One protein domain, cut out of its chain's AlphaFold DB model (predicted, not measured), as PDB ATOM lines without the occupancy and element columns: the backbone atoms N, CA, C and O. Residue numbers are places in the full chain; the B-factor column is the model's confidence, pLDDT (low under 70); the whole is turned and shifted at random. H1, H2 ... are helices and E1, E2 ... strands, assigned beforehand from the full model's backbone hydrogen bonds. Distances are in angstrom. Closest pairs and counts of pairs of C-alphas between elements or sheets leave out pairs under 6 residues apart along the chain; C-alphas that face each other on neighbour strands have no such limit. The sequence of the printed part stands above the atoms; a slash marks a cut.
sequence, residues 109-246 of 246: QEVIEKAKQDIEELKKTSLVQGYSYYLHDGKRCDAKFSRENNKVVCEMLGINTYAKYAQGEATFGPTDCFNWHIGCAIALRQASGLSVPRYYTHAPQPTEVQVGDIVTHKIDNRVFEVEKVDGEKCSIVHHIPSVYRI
ATOM      1  N   GLN A 109      50.272   3.933 -17.947       88.88
ATOM      2  CA  GLN A 109      51.108   5.093 -17.665       88.88
ATOM      3  C   GLN A 109      50.283   6.378 -17.529       88.88
ATOM      4  O   GLN A 109      50.475   7.124 -16.575       88.88
ATOM      5  N   GLU A 110      49.312   6.612 -18.412       89.62
ATOM      6  CA  GLU A 110      48.412   7.762 -18.292       89.62
ATOM      7  C   GLU A 110      47.536   7.685 -17.038       89.62
ATOM      8  O   GLU A 110      47.267   8.714 -16.418       89.62
ATOM      9  N   VAL A 111      47.113   6.485 -16.627       89.19
ATOM     10  CA  VAL A 111      46.371   6.306 -15.370       89.19
ATOM     11  C   VAL A 111      47.240   6.672 -14.162       89.19
ATOM     12  O   VAL A 111      46.765   7.373 -13.268       89.19
ATOM     13  N   ILE A 112      48.509   6.253 -14.141       90.88
ATOM     14  CA  ILE A 112      49.458   6.615 -13.075       90.88
ATOM     15  C   ILE A 112      49.713   8.122 -13.058       90.88
ATOM     16  O   ILE A 112      49.666   8.728 -11.988       90.88
ATOM     17  N   GLU A 113      49.955   8.743 -14.212       92.44
ATOM     18  CA  GLU A 113      50.196  10.189 -14.284       92.44
ATOM     19  C   GLU A 113      48.968  10.982 -13.827       92.44
ATOM     20  O   GLU A 113      49.092  11.907 -13.024       92.44
ATOM     21  N   LYS A 114      47.760  10.549 -14.209       89.56
ATOM     22  CA  LYS A 114      46.520  11.113 -13.663       89.56
ATOM     23  C   LYS A 114      46.395  10.907 -12.160       89.56
ATOM     24  O   LYS A 114      45.854  11.774 -11.490       89.56
ATOM     25  N   ALA A 115      46.830   9.772 -11.616       91.88
ATOM     26  CA  ALA A 115      46.781   9.529 -10.176       91.88
ATOM     27  C   ALA A 115      47.732  10.465  -9.412       91.88
ATOM     28  O   ALA A 115      47.339  11.044  -8.402       91.88
ATOM     29  N   LYS A 116      48.954  10.673  -9.920       92.31
ATOM     30  CA  LYS A 116      49.912  11.638  -9.355       92.31
ATOM     31  C   LYS A 116      49.364  13.063  -9.398       92.31
ATOM     32  O   LYS A 116      49.393  13.757  -8.387       92.31
ATOM     33  N   GLN A 117      48.842  13.473 -10.554       92.69
ATOM     34  CA  GLN A 117      48.257  14.797 -10.739       92.69
ATOM     35  C   GLN A 117      47.080  15.027  -9.786       92.69
ATOM     36  O   GLN A 117      47.006  16.074  -9.158       92.69
ATOM     37  N   ASP A 118      46.198  14.042  -9.627       90.25
ATOM     38  CA  ASP A 118      45.023  14.155  -8.761       90.25
ATOM     39  C   ASP A 118      45.390  14.350  -7.284       90.25
ATOM     40  O   ASP A 118      44.792  15.177  -6.600       90.25
ATOM     41  N   ILE A 119      46.417  13.643  -6.797       92.31
ATOM     42  CA  ILE A 119      46.935  13.836  -5.435       92.31
ATOM     43  C   ILE A 119      47.407  15.286  -5.245       92.31
ATOM     44  O   ILE A 119      47.053  15.918  -4.249       92.31
ATOM     45  N   GLU A 120      48.142  15.839  -6.211       91.88
ATOM     46  CA  GLU A 120      48.636  17.219  -6.147       91.88
ATOM     47  C   GLU A 120      47.530  18.273  -6.347       91.88
ATOM     48  O   GLU A 120      47.539  19.304  -5.681       91.88
ATOM     49  N   GLU A 121      46.535  18.038  -7.202       90.44
ATOM     50  CA  GLU A 121      45.433  18.988  -7.442       90.44
ATOM     51  C   GLU A 121      44.453  19.085  -6.262       90.44
ATOM     52  O   GLU A 121      43.865  20.148  -5.989       90.44
ATOM     53  N   LEU A 122      44.272  17.976  -5.543       89.19
ATOM     54  CA  LEU A 122      43.492  17.936  -4.307       89.19
ATOM     55  C   LEU A 122      44.226  18.605  -3.143       89.19
ATOM     56  O   LEU A 122      43.580  19.070  -2.196       89.19
ATOM     57  N   LYS A 123      45.552  18.712  -3.233       91.62
ATOM     58  CA  LYS A 123      46.383  19.438  -2.281       91.62
ATOM     59  C   LYS A 123      46.133  20.942  -2.424       91.62
ATOM     60  O   LYS A 123      46.210  21.537  -3.497       91.62
ATOM     61  N   LYS A 124      45.796  21.594  -1.318       89.62
ATOM     62  CA  LYS A 124      45.617  23.046  -1.211       89.62
ATOM     63  C   LYS A 124      46.790  23.650  -0.464       89.62
ATOM     64  O   LYS A 124      47.328  23.031   0.444       89.62
ATOM     65  N   THR A 125      47.130  24.893  -0.782       87.81
ATOM     66  CA  THR A 125      48.193  25.632  -0.089       87.81
ATOM     67  C   THR A 125      47.594  26.788   0.697       87.81
ATOM     68  O   THR A 125      46.771  27.554   0.195       87.81
ATOM     69  N   SER A 126      47.994  26.922   1.960       78.69
ATOM     70  CA  SER A 126      47.629  28.068   2.786       78.69
ATOM     71  C   SER A 126      48.387  29.302   2.301       78.69
ATOM     72  O   SER A 126      49.603  29.372   2.451       78.69
ATOM     73  N   LEU A 127      47.672  30.303   1.778       74.88
ATOM     74  CA  LEU A 127      48.270  31.566   1.315       74.88
ATOM     75  C   LEU A 127      49.000  32.337   2.427       74.88
ATOM     76  O   LEU A 127      49.855  33.164   2.139       74.88
ATOM     77  N   VAL A 128      48.656  32.077   3.692       73.44
ATOM     78  CA  VAL A 128      49.189  32.814   4.849       73.44
ATOM     79  C   VAL A 128      50.359  32.084   5.506       73.44
ATOM     80  O   VAL A 128      51.306  32.722   5.947       73.44
ATOM     81  N   GLN A 129      50.290  30.755   5.610       71.06
ATOM     82  CA  GLN A 129      51.267  29.967   6.377       71.06
ATOM     83  C   GLN A 129      52.145  29.061   5.502       71.06
ATOM     84  O   GLN A 129      53.016  28.381   6.031       71.06
ATOM     85  N   GLY A 130      51.912  29.010   4.187       77.06
ATOM     86  CA  GLY A 130      52.728  28.245   3.237       77.06
ATOM     87  C   GLY A 130      52.632  26.720   3.356       77.06
ATOM     88  O   GLY A 130      53.155  26.026   2.493       77.06
ATOM     89  N   TYR A 131      51.956  26.182   4.379       81.44
ATOM     90  CA  TYR A 131      51.729  24.742   4.496       81.44
ATOM     91  C   TYR A 131      50.634  24.272   3.536       81.44
ATOM     92  O   TYR A 131      49.675  24.995   3.236       81.44
ATOM     93  N   SER A 132      50.772  23.029   3.096       87.25
ATOM     94  CA  SER A 132      49.816  22.330   2.252       87.25
ATOM     95  C   SER A 132      48.858  21.462   3.063       87.25
ATOM     96  O   SER A 132      49.246  20.938   4.100       87.25
ATOM     97  N   TYR A 133      47.626  21.295   2.593       91.69
ATOM     98  CA  TYR A 133      46.580  20.535   3.268       91.69
ATOM     99  C   TYR A 133      45.558  19.972   2.281       91.69
ATOM    100  O   TYR A 133      45.428  20.456   1.161       91.69
ATOM    101  N   TYR A 134      44.771  19.005   2.729       92.94
ATOM    102  CA  TYR A 134      43.614  18.463   2.020       92.94
ATOM    103  C   TYR A 134      42.316  18.890   2.709       92.94
ATOM    104  O   TYR A 134      42.327  19.386   3.841       92.94
ATOM    105  N   LEU A 135      41.187  18.714   2.026       89.06
ATOM    106  CA  LEU A 135      39.870  19.065   2.551       89.06
ATOM    107  C   LEU A 135      39.013  17.820   2.757       89.06
ATOM    108  O   LEU A 135      38.884  16.991   1.864       89.06
ATOM    109  N   HIS A 136      38.385  17.741   3.925       87.69
ATOM    110  CA  HIS A 136      37.282  16.829   4.200       87.69
ATOM    111  C   HIS A 136      36.175  17.634   4.876       87.69
ATOM    112  O   HIS A 136      36.416  18.218   5.933       87.69
ATOM    113  N   ASP A 137      34.992  17.704   4.258       85.25
ATOM    114  CA  ASP A 137      33.837  18.446   4.793       85.25
ATOM    115  C   ASP A 137      34.198  19.893   5.212       85.25
ATOM    116  O   ASP A 137      33.966  20.348   6.331       85.25
ATOM    117  N   GLY A 138      34.933  20.595   4.339       84.88
ATOM    118  CA  GLY A 138      35.419  21.961   4.585       84.88
ATOM    119  C   GLY A 138      36.528  22.100   5.643       84.88
ATOM    120  O   GLY A 138      37.069  23.194   5.818       84.88
ATOM    121  N   LYS A 139      36.924  21.021   6.328       87.50
ATOM    122  CA  LYS A 139      37.997  21.020   7.335       87.50
ATOM    123  C   LYS A 139      39.347  20.736   6.693       87.50
ATOM    124  O   LYS A 139      39.481  19.854   5.845       87.50
ATOM    125  N   ARG A 140      40.371  21.463   7.146       91.50
ATOM    126  CA  ARG A 140      41.757  21.256   6.711       91.50
ATOM    127  C   ARG A 140      42.347  20.025   7.389       91.50
ATOM    128  O   ARG A 140      42.260  19.902   8.615       91.50
ATOM    129  N   CYS A 141      42.961  19.164   6.590       92.06
ATOM    130  CA  CYS A 141      43.508  17.887   7.022       92.06
ATOM    131  C   CYS A 141      44.914  17.665   6.465       92.06
ATOM    132  O   CYS A 141      45.202  18.061   5.337       92.06
ATOM    133  N   ASP A 142      45.736  16.942   7.215       92.88
ATOM    134  CA  ASP A 142      46.875  16.211   6.671       92.88
ATOM    135  C   ASP A 142      46.378  14.863   6.137       92.88
ATOM    136  O   ASP A 142      45.551  14.209   6.781       92.88
ATOM    137  N   ALA A 143      46.895  14.426   4.989       93.19
ATOM    138  CA  ALA A 143      46.659  13.079   4.483       93.19
ATOM    139  C   ALA A 143      47.844  12.184   4.841       93.19
ATOM    140  O   ALA A 143      49.004  12.490   4.547       93.19
ATOM    141  N   LYS A 144      47.545  11.062   5.488       93.12
ATOM    142  CA  LYS A 144      48.522  10.044   5.851       93.12
ATOM    143  C   LYS A 144      48.200   8.755   5.113       93.12
ATOM    144  O   LYS A 144      47.153   8.160   5.351       93.12
ATOM    145  N   PHE A 145      49.119   8.309   4.272       93.00
ATOM    146  CA  PHE A 145      48.981   7.086   3.496       93.00
ATOM    147  C   PHE A 145      49.711   5.940   4.180       93.00
ATOM    148  O   PHE A 145      50.851   6.084   4.619       93.00
ATOM    149  N   SER A 146      49.066   4.790   4.270       89.12
ATOM    150  CA  SER A 146      49.681   3.556   4.736       89.12
ATOM    151  C   SER A 146      49.293   2.406   3.828       89.12
ATOM    152  O   SER A 146      48.314   2.461   3.081       89.12
ATOM    153  N   ARG A 147      50.086   1.342   3.900       84.25
ATOM    154  CA  ARG A 147      49.804   0.103   3.199       84.25
ATOM    155  C   ARG A 147      49.522  -1.020   4.178       84.25
ATOM    156  O   ARG A 147      50.306  -1.260   5.092       84.25
ATOM    157  N   GLU A 148      48.467  -1.772   3.898       83.06
ATOM    158  CA  GLU A 148      48.099  -2.988   4.611       83.06
ATOM    159  C   GLU A 148      47.827  -4.091   3.581       83.06
ATOM    160  O   GLU A 148      46.795  -4.088   2.919       83.06
ATOM    161  N   ASN A 149      48.745  -5.046   3.411       79.00
ATOM    162  CA  ASN A 149      48.604  -6.143   2.440       79.00
ATOM    163  C   ASN A 149      48.334  -5.647   0.997       79.00
ATOM    164  O   ASN A 149      49.192  -5.013   0.369       79.00
ATOM    165  N   ASN A 150      47.149  -5.951   0.467       82.44
ATOM    166  CA  ASN A 150      46.615  -5.557  -0.837       82.44
ATOM    167  C   ASN A 150      45.756  -4.283  -0.760       82.44
ATOM    168  O   ASN A 150      44.892  -4.081  -1.609       82.44
ATOM    169  N   LYS A 151      45.948  -3.452   0.269       88.50
ATOM    170  CA  LYS A 151      45.170  -2.238   0.507       88.50
ATOM    171  C   LYS A 151      46.069  -1.025   0.745       88.50
ATOM    172  O   LYS A 151      47.082  -1.124   1.441       88.50
ATOM    173  N   VAL A 152      45.668   0.125   0.207       91.50
ATOM    174  CA  VAL A 152      46.157   1.453   0.613       91.50
ATOM    175  C   VAL A 152      45.097   2.118   1.464       91.50
ATOM    176  O   VAL A 152      43.926   2.142   1.088       91.50
ATOM    177  N   VAL A 153      45.509   2.674   2.593       94.31
ATOM    178  CA  VAL A 153      44.645   3.425   3.498       94.31
ATOM    179  C   VAL A 153      45.109   4.873   3.510       94.31
ATOM    180  O   VAL A 153      46.298   5.144   3.650       94.31
ATOM    181  N   CYS A 154      44.171   5.804   3.372       95.94
ATOM    182  CA  CYS A 154      44.405   7.229   3.574       95.94
ATOM    183  C   CYS A 154      43.662   7.673   4.831       95.94
ATOM    184  O   CYS A 154      42.433   7.652   4.857       95.94
ATOM    185  N   GLU A 155      44.388   8.097   5.860       96.12
ATOM    186  CA  GLU A 155      43.826   8.727   7.054       96.12
ATOM    187  C   GLU A 155      43.888  10.251   6.906       96.12
ATOM    188  O   GLU A 155      44.967  10.822   6.741       96.12
ATOM    189  N   MET A 156      42.734  10.913   7.002       94.81
ATOM    190  CA  MET A 156      42.635  12.373   7.029       94.81
ATOM    191  C   MET A 156      42.669  12.834   8.483       94.81
ATOM    192  O   MET A 156      41.753  12.542   9.257       94.81
ATOM    193  N   LEU A 157      43.741  13.521   8.865       94.56
ATOM    194  CA  LEU A 157      44.008  13.944  10.236       94.56
ATOM    195  C   LEU A 157      43.862  15.458  10.359       94.56
ATOM    196  O   LEU A 157      44.392  16.203   9.543       94.56
ATOM    197  N   GLY A 158      43.187  15.932  11.400       90.81
ATOM    198  CA  GLY A 158      43.090  17.354  11.688       90.81
ATOM    199  C   GLY A 158      44.463  17.987  11.898       90.81
ATOM    200  O   GLY A 158      45.288  17.478  12.662       90.81
ATOM    201  N   ILE A 159      44.689  19.125  11.246       85.50
ATOM    202  CA  ILE A 159      45.942  19.874  11.378       85.50
ATOM    203  C   ILE A 159      46.100  20.329  12.833       85.50
ATOM    204  O   ILE A 159      45.166  20.870  13.426       85.50
ATOM    205  N   ASN A 160      47.283  20.099  13.409       84.00
ATOM    206  CA  ASN A 160      47.661  20.353  14.811       84.00
ATOM    207  C   ASN A 160      46.951  19.503  15.878       84.00
ATOM    208  O   ASN A 160      47.477  19.373  16.980       84.00
ATOM    209  N   THR A 161      45.780  18.929  15.592       87.00
ATOM    210  CA  THR A 161      45.056  18.075  16.548       87.00
ATOM    211  C   THR A 161      45.397  16.601  16.382       87.00
ATOM    212  O   THR A 161      45.253  15.834  17.330       87.00
ATOM    213  N   TYR A 162      45.813  16.199  15.177       86.81
ATOM    214  CA  TYR A 162      45.987  14.806  14.757       86.81
ATOM    215  C   TYR A 162      44.736  13.936  14.964       86.81
ATOM    216  O   TYR A 162      44.810  12.709  14.902       86.81
ATOM    217  N   ALA A 163      43.577  14.563  15.187       91.81
ATOM    218  CA  ALA A 163      42.310  13.872  15.322       91.81
ATOM    219  C   ALA A 163      41.916  13.293  13.964       91.81
ATOM    220  O   ALA A 163      41.923  13.997  12.956       91.81
ATOM    221  N   LYS A 164      41.568  12.011  13.929       95.25
ATOM    222  CA  LYS A 164      41.135  11.355  12.698       95.25
ATOM    223  C   LYS A 164      39.746  11.850  12.306       95.25
ATOM    224  O   LYS A 164      38.795  11.659  13.057       95.25
ATOM    225  N   TYR A 165      39.645  12.490  11.145       92.62
ATOM    226  CA  TYR A 165      38.382  12.990  10.601       92.62
ATOM    227  C   TYR A 165      37.753  12.002   9.629       92.62
ATOM    228  O   TYR A 165      36.545  11.800   9.674       92.62
ATOM    229  N   ALA A 166      38.564  11.358   8.791       94.44
ATOM    230  CA  ALA A 166      38.077  10.399   7.811       94.44
ATOM    231  C   ALA A 166      39.132   9.350   7.458       94.44
ATOM    232  O   ALA A 166      40.320   9.496   7.764       94.44
ATOM    233  N   GLN A 167      38.673   8.290   6.799       95.62
ATOM    234  CA  GLN A 167      39.510   7.253   6.219       95.62
ATOM    235  C   GLN A 167      38.948   6.843   4.861       95.62
ATOM    236  O   GLN A 167      37.738   6.697   4.717       95.62
ATOM    237  N   GLY A 168      39.833   6.629   3.894       94.62
ATOM    238  CA  GLY A 168      39.515   6.006   2.615       94.62
ATOM    239  C   GLY A 168      40.420   4.810   2.358       94.62
ATOM    240  O   GLY A 168      41.531   4.742   2.889       94.62
ATOM    241  N   GLU A 169      39.932   3.860   1.566       94.56
ATOM    242  CA  GLU A 169      40.579   2.571   1.347       94.56
ATOM    243  C   GLU A 169      40.542   2.150  -0.127       94.56
ATOM    244  O   GLU A 169      39.485   2.011  -0.744       94.56
ATOM    245  N   ALA A 170      41.712   1.863  -0.690       93.12
ATOM    246  CA  ALA A 170      41.842   1.264  -2.011       93.12
ATOM    247  C   ALA A 170      42.271  -0.196  -1.855       93.12
ATOM    248  O   ALA A 170      43.396  -0.445  -1.433       93.12
ATOM    249  N   THR A 171      41.386  -1.145  -2.170       87.50
ATOM    250  CA  THR A 171      41.662  -2.590  -2.073       87.50
ATOM    251  C   THR A 171      41.834  -3.194  -3.462       87.50
ATOM    252  O   THR A 171      41.002  -2.971  -4.336       87.50
ATOM    253  N   PHE A 172      42.886  -3.988  -3.637       82.62
ATOM    254  CA  PHE A 172      43.277  -4.587  -4.911       82.62
ATOM    255  C   PHE A 172      43.031  -6.094  -4.908       82.62
ATOM    256  O   PHE A 172      43.216  -6.768  -3.891       82.62
ATOM    257  N   GLY A 173      42.611  -6.639  -6.048       77.38
ATOM    258  CA  GLY A 173      42.445  -8.082  -6.204       77.38
ATOM    259  C   GLY A 173      43.784  -8.831  -6.107       77.38
ATOM    260  O   GLY A 173      44.837  -8.253  -6.365       77.38
ATOM    261  N   PRO A 174      43.782 -10.137  -5.788       69.69
ATOM    262  CA  PRO A 174      45.009 -10.942  -5.719       69.69
ATOM    263  C   PRO A 174      45.734 -11.067  -7.068       69.69
ATOM    264  O   PRO A 174      46.929 -11.341  -7.105       69.69
ATOM    265  N   THR A 175      45.012 -10.880  -8.174       69.38
ATOM    266  CA  THR A 175      45.536 -10.889  -9.548       69.38
ATOM    267  C   THR A 175      45.720  -9.482 -10.116       69.38
ATOM    268  O   THR A 175      46.003  -9.334 -11.302       69.38
ATOM    269  N   ASP A 176      45.484  -8.446  -9.312       72.62
ATOM    270  CA  ASP A 176      45.596  -7.060  -9.742       72.62
ATOM    271  C   ASP A 176      47.020  -6.554  -9.490       72.62
ATOM    272  O   ASP A 176      47.572  -6.698  -8.394       72.62
ATOM    273  N   CYS A 177      47.641  -5.983 -10.515       70.31
ATOM    274  CA  CYS A 177      48.968  -5.407 -10.388       70.31
ATOM    275  C   CYS A 177      48.867  -4.026  -9.743       70.31
ATOM    276  O   CYS A 177      48.565  -3.015 -10.383       70.31
ATOM    277  N   PHE A 178      49.154  -4.006  -8.448       80.44
ATOM    278  CA  PHE A 178      49.025  -2.834  -7.600       80.44
ATOM    279  C   PHE A 178      50.083  -1.755  -7.909       80.44
ATOM    280  O   PHE A 178      51.285  -2.026  -7.892       80.44
ATOM    281  N   ASN A 179      49.621  -0.521  -8.137       89.44
ATOM    282  CA  ASN A 179      50.457   0.678  -8.211       89.44
ATOM    283  C   ASN A 179      50.141   1.625  -7.045       89.44
ATOM    284  O   ASN A 179      48.974   1.955  -6.802       89.44
ATOM    285  N   TRP A 180      51.182   2.085  -6.350       90.25
ATOM    286  CA  TRP A 180      51.079   2.930  -5.163       90.25
ATOM    287  C   TRP A 180      50.305   4.226  -5.417       90.25
ATOM    288  O   TRP A 180      49.389   4.549  -4.662       90.25
ATOM    289  N   HIS A 181      50.597   4.936  -6.510       92.38
ATOM    290  CA  HIS A 181      49.960   6.221  -6.805       92.38
ATOM    291  C   HIS A 181      48.466   6.074  -7.097       92.38
ATOM    292  O   HIS A 181      47.667   6.863  -6.594       92.38
ATOM    293  N   ILE A 182      48.077   5.034  -7.843       92.44
ATOM    294  CA  ILE A 182      46.664   4.734  -8.112       92.44
ATOM    295  C   ILE A 182      45.928   4.446  -6.796       92.44
ATOM    296  O   ILE A 182      44.855   4.999  -6.553       92.44
ATOM    297  N   GLY A 183      46.520   3.640  -5.907       93.12
ATOM    298  CA  GLY A 183      45.938   3.362  -4.592       93.12
ATOM    299  C   GLY A 183      45.811   4.596  -3.709       93.12
ATOM    300  O   GLY A 183      44.760   4.799  -3.102       93.12
ATOM    301  N   CYS A 184      46.830   5.453  -3.684       93.88
ATOM    302  CA  CYS A 184      46.788   6.716  -2.956       93.88
ATOM    303  C   CYS A 184      45.687   7.642  -3.486       93.88
ATOM    304  O   CYS A 184      44.924   8.172  -2.683       93.88
ATOM    305  N   ALA A 185      45.533   7.790  -4.805       94.69
ATOM    306  CA  ALA A 185      44.484   8.628  -5.390       94.69
ATOM    307  C   ALA A 185      43.072   8.118  -5.043       94.69
ATOM    308  O   ALA A 185      42.221   8.892  -4.600       94.69
ATOM    309  N   ILE A 186      42.827   6.806  -5.164       93.19
ATOM    310  CA  ILE A 186      41.544   6.193  -4.780       93.19
ATOM    311  C   ILE A 186      41.261   6.425  -3.289       93.19
ATOM    312  O   ILE A 186      40.184   6.911  -2.933       93.19
ATOM    313  N   ALA A 187      42.223   6.099  -2.420       95.81
ATOM    314  CA  ALA A 187      42.059   6.215  -0.976       95.81
ATOM    315  C   ALA A 187      41.864   7.678  -0.543       95.81
ATOM    316  O   ALA A 187      40.998   7.961   0.283       95.81
ATOM    317  N   LEU A 188      42.609   8.621  -1.131       95.12
ATOM    318  CA  LEU A 188      42.485  10.051  -0.849       95.12
ATOM    319  C   LEU A 188      41.112  10.593  -1.246       95.12
ATOM    320  O   LEU A 188      40.487  11.303  -0.458       95.12
ATOM    321  N   ARG A 189      40.623  10.253  -2.445       91.19
ATOM    322  CA  ARG A 189      39.298  10.693  -2.904       91.19
ATOM    323  C   ARG A 189      38.195  10.172  -1.996       91.19
ATOM    324  O   ARG A 189      37.367  10.967  -1.560       91.19
ATOM    325  N   GLN A 190      38.233   8.889  -1.633       91.69
ATOM    326  CA  GLN A 190      37.280   8.326  -0.677       91.69
ATOM    327  C   GLN A 190      37.342   9.031   0.684       91.69
ATOM    328  O   GLN A 190      36.307   9.432   1.208       91.69
ATOM    329  N   ALA A 191      38.544   9.243   1.232       92.69
ATOM    330  CA  ALA A 191      38.714   9.928   2.514       92.69
ATOM    331  C   ALA A 191      38.220  11.386   2.463       92.69
ATOM    332  O   ALA A 191      37.695  11.909   3.444       92.69
ATOM    333  N   SER A 192      38.349  12.037   1.307       85.31
ATOM    334  CA  SER A 192      37.894  13.411   1.066       85.31
ATOM    335  C   SER A 192      36.390  13.510   0.764       85.31
ATOM    336  O   SER A 192      35.880  14.617   0.620       85.31
ATOM    337  N   GLY A 193      35.669  12.383   0.669       83.56
ATOM    338  CA  GLY A 193      34.247  12.352   0.301       83.56
ATOM    339  C   GLY A 193      33.974  12.619  -1.184       83.56
ATOM    340  O   GLY A 193      32.870  13.009  -1.549       83.56
ATOM    341  N   LEU A 194      34.976  12.436  -2.048       81.06
ATOM    342  CA  LEU A 194      34.891  12.665  -3.490       81.06
ATOM    343  C   LEU A 194      34.620  11.360  -4.246       81.06
ATOM    344  O   LEU A 194      35.078  10.284  -3.859       81.06
ATOM    345  N   SER A 195      33.937  11.459  -5.389       80.88
ATOM    346  CA  SER A 195      33.754  10.322  -6.294       80.88
ATOM    347  C   SER A 195      35.100   9.819  -6.830       80.88
ATOM    348  O   SER A 195      35.931  10.623  -7.262       80.88
ATOM    349  N   VAL A 196      35.286   8.499  -6.878       80.25
ATOM    350  CA  VAL A 196      36.474   7.861  -7.468       80.25
ATOM    351  C   VAL A 196      36.270   7.654  -8.976       80.25
ATOM    352  O   VAL A 196      35.325   6.962  -9.368       80.25
ATOM    353  N   PRO A 197      37.140   8.201  -9.846       80.69
ATOM    354  CA  PRO A 197      37.068   7.946 -11.280       80.69
ATOM    355  C   PRO A 197      37.232   6.465 -11.649       80.69
ATOM    356  O   PRO A 197      38.111   5.767 -11.140       80.69
ATOM    357  N   ARG A 198      36.420   5.984 -12.603       72.75
ATOM    358  CA  ARG A 198      36.427   4.569 -13.028       72.75
ATOM    359  C   ARG A 198      37.743   4.104 -13.659       72.75
ATOM    360  O   ARG A 198      38.054   2.923 -13.569       72.75
ATOM    361  N   TYR A 199      38.533   5.003 -14.247       77.56
ATOM    362  CA  TYR A 199      39.834   4.649 -14.828       77.56
ATOM    363  C   TYR A 199      40.906   4.288 -13.802       77.56
ATOM    364  O   TYR A 199      41.887   3.656 -14.171       77.56
ATOM    365  N   TYR A 200      40.702   4.589 -12.516       80.38
ATOM    366  CA  TYR A 200      41.558   4.051 -11.459       80.38
ATOM    367  C   TYR A 200      41.189   2.615 -11.069       80.38
ATOM    368  O   TYR A 200      42.063   1.851 -10.680       80.38
ATOM    369  N   THR A 201      39.912   2.232 -11.184       79.25
ATOM    370  CA  THR A 201      39.422   0.890 -10.807       79.25
ATOM    371  C   THR A 201      39.470  -0.125 -11.948       79.25
ATOM    372  O   THR A 201      39.319  -1.316 -11.709       79.25
ATOM    373  N   HIS A 202      39.691   0.341 -13.177       77.31
ATOM    374  CA  HIS A 202      39.800  -0.479 -14.386       77.31
ATOM    375  C   HIS A 202      41.115  -0.194 -15.127       77.31
ATOM    376  O   HIS A 202      41.165  -0.238 -16.355       77.31
ATOM    377  N   ALA A 203      42.167   0.172 -14.390       79.00
ATOM    378  CA  ALA A 203      43.473   0.438 -14.975       79.00
ATOM    379  C   ALA A 203      43.985  -0.819 -15.710       79.00
ATOM    380  O   ALA A 203      43.882  -1.919 -15.159       79.00
ATOM    381  N   PRO A 204      44.558  -0.697 -16.922       80.81
ATOM    382  CA  PRO A 204      45.132  -1.847 -17.607       80.81
ATOM    383  C   PRO A 204      46.222  -2.538 -16.774       80.81
ATOM    384  O   PRO A 204      46.985  -1.892 -16.040       80.81
ATOM    385  N   GLN A 205      46.321  -3.860 -16.930       81.94
ATOM    386  CA  GLN A 205      47.424  -4.642 -16.371       81.94
ATOM    387  C   GLN A 205      48.763  -4.150 -16.953       81.94
ATOM    388  O   GLN A 205      48.814  -3.770 -18.127       81.94
ATOM    389  N   PRO A 206      49.848  -4.120 -16.163       82.62
ATOM    390  CA  PRO A 206      51.147  -3.671 -16.635       82.62
ATOM    391  C   PRO A 206      51.683  -4.621 -17.701       82.62
ATOM    392  O   PRO A 206      51.765  -5.830 -17.497       82.62
ATOM    393  N   THR A 207      52.097  -4.053 -18.827       82.88
ATOM    394  CA  THR A 207      52.920  -4.741 -19.828       82.88
ATOM    395  C   THR A 207      54.408  -4.644 -19.488       82.88
ATOM    396  O   THR A 207      55.185  -5.510 -19.875       82.88
ATOM    397  N   GLU A 208      54.794  -3.607 -18.741       83.94
ATOM    398  CA  GLU A 208      56.156  -3.300 -18.301       83.94
ATOM    399  C   GLU A 208      56.128  -2.760 -16.865       83.94
ATOM    400  O   GLU A 208      55.093  -2.285 -16.393       83.94
ATOM    401  N   VAL A 209      57.269  -2.828 -16.174       84.88
ATOM    402  CA  VAL A 209      57.418  -2.316 -14.804       84.88
ATOM    403  C   VAL A 209      57.449  -0.788 -14.816       84.88
ATOM    404  O   VAL A 209      58.239  -0.190 -15.543       84.88
ATOM    405  N   GLN A 210      56.630  -0.154 -13.979       86.56
ATOM    406  CA  GLN A 210      56.539   1.301 -13.853       86.56
ATOM    407  C   GLN A 210      56.888   1.765 -12.433       86.56
ATOM    408  O   GLN A 210      56.802   1.013 -11.464       86.56
ATOM    409  N   VAL A 211      57.300   3.029 -12.290       86.44
ATOM    410  CA  VAL A 211      57.555   3.630 -10.968       86.44
ATOM    411  C   VAL A 211      56.274   3.615 -10.127       86.44
ATOM    412  O   VAL A 211      55.181   3.901 -10.623       86.44
ATOM    413  N   GLY A 212      56.417   3.258  -8.853       83.62
ATOM    414  CA  GLY A 212      55.313   3.045  -7.923       83.62
ATOM    415  C   GLY A 212      54.641   1.676  -8.059       83.62
ATOM    416  O   GLY A 212      53.767   1.358  -7.251       83.62
ATOM    417  N   ASP A 213      55.016   0.848  -9.045       86.00
ATOM    418  CA  ASP A 213      54.550  -0.534  -9.069       86.00
ATOM    419  C   ASP A 213      55.096  -1.278  -7.862       86.00
ATOM    420  O   ASP A 213      56.223  -1.077  -7.396       86.00
ATOM    421  N   ILE A 214      54.260  -2.176  -7.370       82.88
ATOM    422  CA  ILE A 214      54.604  -3.006  -6.246       82.88
ATOM    423  C   ILE A 214      54.994  -4.384  -6.738       82.88
ATOM    424  O   ILE A 214      54.193  -5.111  -7.327       82.88
ATOM    425  N   VAL A 215      56.203  -4.783  -6.369       82.50
ATOM    426  CA  VAL A 215      56.766  -6.083  -6.709       82.50
ATOM    427  C   VAL A 215      56.982  -6.923  -5.459       82.50
ATOM    428  O   VAL A 215      57.293  -6.414  -4.383       82.50
ATOM    429  N   THR A 216      56.809  -8.235  -5.599       79.62
ATOM    430  CA  THR A 216      57.078  -9.199  -4.525       79.62
ATOM    431  C   THR A 216      58.302 -10.023  -4.890       79.62
ATOM    432  O   THR A 216      58.376 -10.603  -5.976       79.62
ATOM    433  N   HIS A 217      59.270 -10.089  -3.985       78.25
ATOM    434  CA  HIS A 217      60.451 -10.913  -4.155       78.25
ATOM    435  C   HIS A 217      60.094 -12.385  -3.941       78.25
ATOM    436  O   HIS A 217      59.602 -12.782  -2.889       78.25
ATOM    437  N   LYS A 218      60.344 -13.208  -4.965       76.38
ATOM    438  CA  LYS A 218      59.860 -14.596  -5.026       76.38
ATOM    439  C   LYS A 218      60.410 -15.512  -3.929       76.38
ATOM    440  O   LYS A 218      59.798 -16.535  -3.652       76.38
ATOM    441  N   ILE A 219      61.575 -15.197  -3.358       77.69
ATOM    442  CA  ILE A 219      62.282 -16.103  -2.438       77.69
ATOM    443  C   ILE A 219      61.793 -15.938  -0.996       77.69
ATOM    444  O   ILE A 219      61.617 -16.927  -0.293       77.69
ATOM    445  N   ASP A 220      61.576 -14.704  -0.548       77.94
ATOM    446  CA  ASP A 220      61.245 -14.392   0.848       77.94
ATOM    447  C   ASP A 220      59.945 -13.589   1.005       77.94
ATOM    448  O   ASP A 220      59.640 -13.125   2.103       77.94
ATOM    449  N   ASN A 221      59.169 -13.446  -0.077       73.06
ATOM    450  CA  ASN A 221      57.883 -12.746  -0.137       73.06
ATOM    451  C   ASN A 221      57.927 -11.295   0.359       73.06
ATOM    452  O   ASN A 221      56.896 -10.721   0.717       73.06
ATOM    453  N   ARG A 222      59.110 -10.676   0.374       76.69
ATOM    454  CA  ARG A 222      59.224  -9.257   0.698       76.69
ATOM    455  C   ARG A 222      58.614  -8.426  -0.416       76.69
ATOM    456  O   ARG A 222      58.786  -8.722  -1.598       76.69
ATOM    457  N   VAL A 223      57.903  -7.382  -0.020       75.94
ATOM    458  CA  VAL A 223      57.207  -6.476  -0.928       75.94
ATOM    459  C   VAL A 223      58.012  -5.193  -1.045       75.94
ATOM    460  O   VAL A 223      58.443  -4.640  -0.035       75.94
ATOM    461  N   PHE A 224      58.194  -4.729  -2.272       80.44
ATOM    462  CA  PHE A 224      58.972  -3.545  -2.587       80.44
ATOM    463  C   PHE A 224      58.188  -2.618  -3.507       80.44
ATOM    464  O   PHE A 224      57.391  -3.077  -4.326       80.44
ATOM    465  N   GLU A 225      58.453  -1.324  -3.385       83.56
ATOM    466  CA  GLU A 225      58.016  -0.317  -4.349       83.56
ATOM    467  C   GLU A 225      59.149  -0.013  -5.325       83.56
ATOM    468  O   GLU A 225      60.311   0.123  -4.925       83.56
ATOM    469  N   VAL A 226      58.809   0.075  -6.610       84.44
ATOM    470  CA  VAL A 226      59.735   0.490  -7.663       84.44
ATOM    471  C   VAL A 226      59.944   1.999  -7.582       84.44
ATOM    472  O   VAL A 226      59.045   2.775  -7.885       84.44
ATOM    473  N   GLU A 227      61.152   2.414  -7.215       85.62
ATOM    474  CA  GLU A 227      61.534   3.826  -7.094       85.62
ATOM    475  C   GLU A 227      61.937   4.422  -8.442       85.62
ATOM    476  O   GLU A 227      61.631   5.569  -8.763       85.62
ATOM    477  N   LYS A 228      62.659   3.631  -9.242       84.69
ATOM    478  CA  LYS A 228      63.237   4.067 -10.512       84.69
ATOM    479  C   LYS A 228      63.339   2.897 -11.481       84.69
ATOM    480  O   LYS A 228      63.640   1.779 -11.068       84.69
ATOM    481  N   VAL A 229      63.150   3.173 -12.769       83.62
ATOM    482  CA  VAL A 229      63.347   2.219 -13.866       83.62
ATOM    483  C   VAL A 229      64.428   2.770 -14.802       83.62
ATOM    484  O   VAL A 229      64.300   3.884 -15.300       83.62
ATOM    485  N   ASP A 230      65.497   1.999 -15.011       82.69
ATOM    486  CA  ASP A 230      66.646   2.297 -15.873       82.69
ATOM    487  C   ASP A 230      66.811   1.156 -16.901       82.69
ATOM    488  O   ASP A 230      67.588   0.212 -16.713       82.69
ATOM    489  N   GLY A 231      66.047   1.225 -17.997       76.19
ATOM    490  CA  GLY A 231      65.984   0.149 -18.993       76.19
ATOM    491  C   GLY A 231      65.386  -1.129 -18.398       76.19
ATOM    492  O   GLY A 231      64.302  -1.096 -17.829       76.19
ATOM    493  N   GLU A 232      66.102  -2.254 -18.491       69.38
ATOM    494  CA  GLU A 232      65.668  -3.545 -17.918       69.38
ATOM    495  C   GLU A 232      65.906  -3.666 -16.400       69.38
ATOM    496  O   GLU A 232      65.545  -4.673 -15.786       69.38
ATOM    497  N   LYS A 233      66.546  -2.674 -15.771       73.62
ATOM    498  CA  LYS A 233      66.834  -2.677 -14.332       73.62
ATOM    499  C   LYS A 233      65.896  -1.724 -13.605       73.62
ATOM    500  O   LYS A 233      65.617  -0.633 -14.089       73.62
ATOM    501  N   CYS A 234      65.460  -2.104 -12.410       72.56
ATOM    502  CA  CYS A 234      64.728  -1.218 -11.512       72.56
ATOM    503  C   CYS A 234      65.439  -1.106 -10.160       72.56
ATOM    504  O   CYS A 234      66.035  -2.068  -9.670       72.56
ATOM    505  N   SER A 235      65.369   0.083  -9.571       77.31
ATOM    506  CA  SER A 235      65.726   0.328  -8.177       77.31
ATOM    507  C   SER A 235      64.469   0.197  -7.332       77.31
ATOM    508  O   SER A 235      63.410   0.708  -7.701       77.31
ATOM    509  N   ILE A 236      64.589  -0.497  -6.205       77.44
ATOM    510  CA  ILE A 236      63.473  -0.806  -5.317       77.44
ATOM    511  C   ILE A 236      63.773  -0.323  -3.901       77.44
ATOM    512  O   ILE A 236      64.892  -0.492  -3.412       77.44
ATOM    513  N   VAL A 237      62.770   0.223  -3.214       74.25
ATOM    514  CA  VAL A 237      62.904   0.602  -1.801       74.25
ATOM    515  C   VAL A 237      62.340  -0.519  -0.933       74.25
ATOM    516  O   VAL A 237      61.178  -0.905  -1.056       74.25
ATOM    517  N   HIS A 238      63.175  -1.055  -0.035       57.97
ATOM    518  CA  HIS A 238      62.805  -2.109   0.929       57.97
ATOM    519  C   HIS A 238      61.786  -1.625   1.975       57.97
ATOM    520  O   HIS A 238      61.178  -2.417   2.693       57.97
ATOM    521  N   HIS A 239      61.619  -0.312   2.099       51.91
ATOM    522  CA  HIS A 239      60.734   0.302   3.068       51.91
ATOM    523  C   HIS A 239      59.682   1.114   2.325       51.91
ATOM    524  O   HIS A 239      59.926   2.264   1.983       51.91
ATOM    525  N   ILE A 240      58.509   0.520   2.110       50.75
ATOM    526  CA  ILE A 240      57.282   1.315   2.096       50.75
ATOM    527  C   ILE A 240      57.106   1.689   3.572       50.75
ATOM    528  O   ILE A 240      56.823   0.790   4.374       50.75
ATOM    529  N   PRO A 241      57.368   2.937   3.997       41.94
ATOM    530  CA  PRO A 241      57.051   3.357   5.345       41.94
ATOM    531  C   PRO A 241      55.597   2.978   5.599       41.94
ATOM    532  O   PRO A 241      54.715   3.258   4.786       41.94
ATOM    533  N   SER A 242      55.324   2.377   6.752       42.44
ATOM    534  CA  SER A 242      53.954   2.142   7.220       42.44
ATOM    535  C   SER A 242      53.134   3.440   7.315       42.44
ATOM    536  O   SER A 242      51.937   3.393   7.578       42.44
ATOM    537  N   VAL A 243      53.779   4.595   7.119       45.00
ATOM    538  CA  VAL A 243      53.240   5.941   7.212       45.00
ATOM    539  C   VAL A 243      53.974   6.861   6.223       45.00
ATOM    540  O   VAL A 243      55.096   7.282   6.489       45.00
ATOM    541  N   TYR A 244      53.327   7.230   5.121       48.31
ATOM    542  CA  TYR A 244      53.699   8.370   4.280       48.31
ATOM    543  C   TYR A 244      52.855   9.584   4.680       48.31
ATOM    544  O   TYR A 244      51.627   9.520   4.671       48.31
ATOM    545  N   ARG A 245      53.503  10.698   5.031       49.75
ATOM    546  CA  ARG A 245      52.862  12.022   5.085       49.75
ATOM    547  C   ARG A 245      53.306  12.795   3.845       49.75
ATOM    548  O   ARG A 245      54.507  12.869   3.601       49.75
ATOM    549  N   ILE A 246      52.344  13.304   3.074       52.44
ATOM    550  CA  ILE A 246      52.560  14.106   1.855       52.44
ATOM    551  C   ILE A 246      52.293  15.579   2.152       52.44
ATOM    552  O   ILE A 246      51.315  15.847   2.883       52.44
TER     553      ILE A 246
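AT A GLANCE: This is residues 109 to 246 of the 246 residues of an uncharacterized protein of Aneurinibacillus soli (UniProt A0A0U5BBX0). A curled, strongly twisted sheet of four antiparallel strands, E1 to E4, wraps round one helix, H2, and a longer helix, H1, packs slantwise on H2. At one end of the long axis sits a smaller lobe, a twisted sheet of three strands, E5 to E7, and from it the last residues fold back so that 244 and 245 pair with E2. The printed part has 138 residues, with three named helices and seven named strands in the order H1 E1 E2 E3 E4 H2 H3 E5 E6 E7; both sheets, E1 - E2 - E3 - E4 and E5 - E6 - E7, are antiparallel throughout. The class is mixed, helices and strands. The whole is compact, with a radius of gyration of the C-alphas of 15.5 A, yet elongated, spanning 47 by 28 by 26 A.

HOW THE PARTS SIT: The larger sheet holds E1, residues 132 to 136, E2, 139 to 148, E3, 151 to 158, and E4, 164 to 171, with E1 and E4 as edge strands. It is a meander, each strand the antiparallel neighbour of the one before. The hairpin of E1 and E2 has N 134 and O 141 within hydrogen-bond range at 2.8 A. E2 bends by 51 degrees at residue 142; the pairing is staggered, with E1 over residues 139 to 141 and with E3 over residues 141 to 148. E2 and E3 have N 146 and O 153 at 2.9 A, and E3 and E4 have N 154 and O 168 at 2.9 A. The sheet curls round H2, residues 180 to 191, and the C-alphas of Gly 168 in E4 and Ala 191 in H2 come within 4.0 A. H1, residues 109 to 122, touches H2 at a steep tilt of 40 degrees, the same way, the closest C-alphas being those of Ala 115 and Ile 182, 5.2 A apart. H1 and H2 on one face of the sheet make two layers, helices over a sheet; H1 is on it with residues 119 to 122. H3, residues 198 to 201, only just touches H1, with 3 pairs of C-alphas within 8 A, the closest being Val 111 and Tyr 200 at 6.6 A; of H1, residues 111 to 115 alone take part. The second meander is E5, residues 214 to 216, E6, 223 to 230, and E7, 233 to 237. E5 and E6 have N 215 and O 224 at 2.9 A; E6 and E7 have N 235 and O 228 at 2.8 A. E5, E6 and E7 are apart from the strands of the larger sheet, while the closest C-alphas of H2 and E5, Trp 180 and Ile 214, are 7.0 A apart. Every O i to N i+4 pair is within hydrogen-bond range in H1 and H2; H3 is too short for one.

IN THESE COORDINATES: E2 is 26.2 A from first to last C-alpha, E3 22.7 A, E4 20.3 A and E1 13.8 A. H1 is 20.0 A long, beginning at C-alpha 109 (51.108, 5.093, -17.665), H2 is 16.1 A and H3 5.2 A. E6 is 19.7 A, E5 6.9 A and E7 13.5 A, ending at C-alpha 237 (62.904, 0.602, -1.801).

THE WHOLE: The C-alphas farthest apart are those of Val 128 and Ile 219, 51.2 A. The printed part has no cut and ends at the chain's last residue, 246. The long link is H3 to E5, residues 202 to 213. The mean pLDDT of the printed part is 83.0; it is under 70 at residues 174 to 175, 232 and 238 to 246.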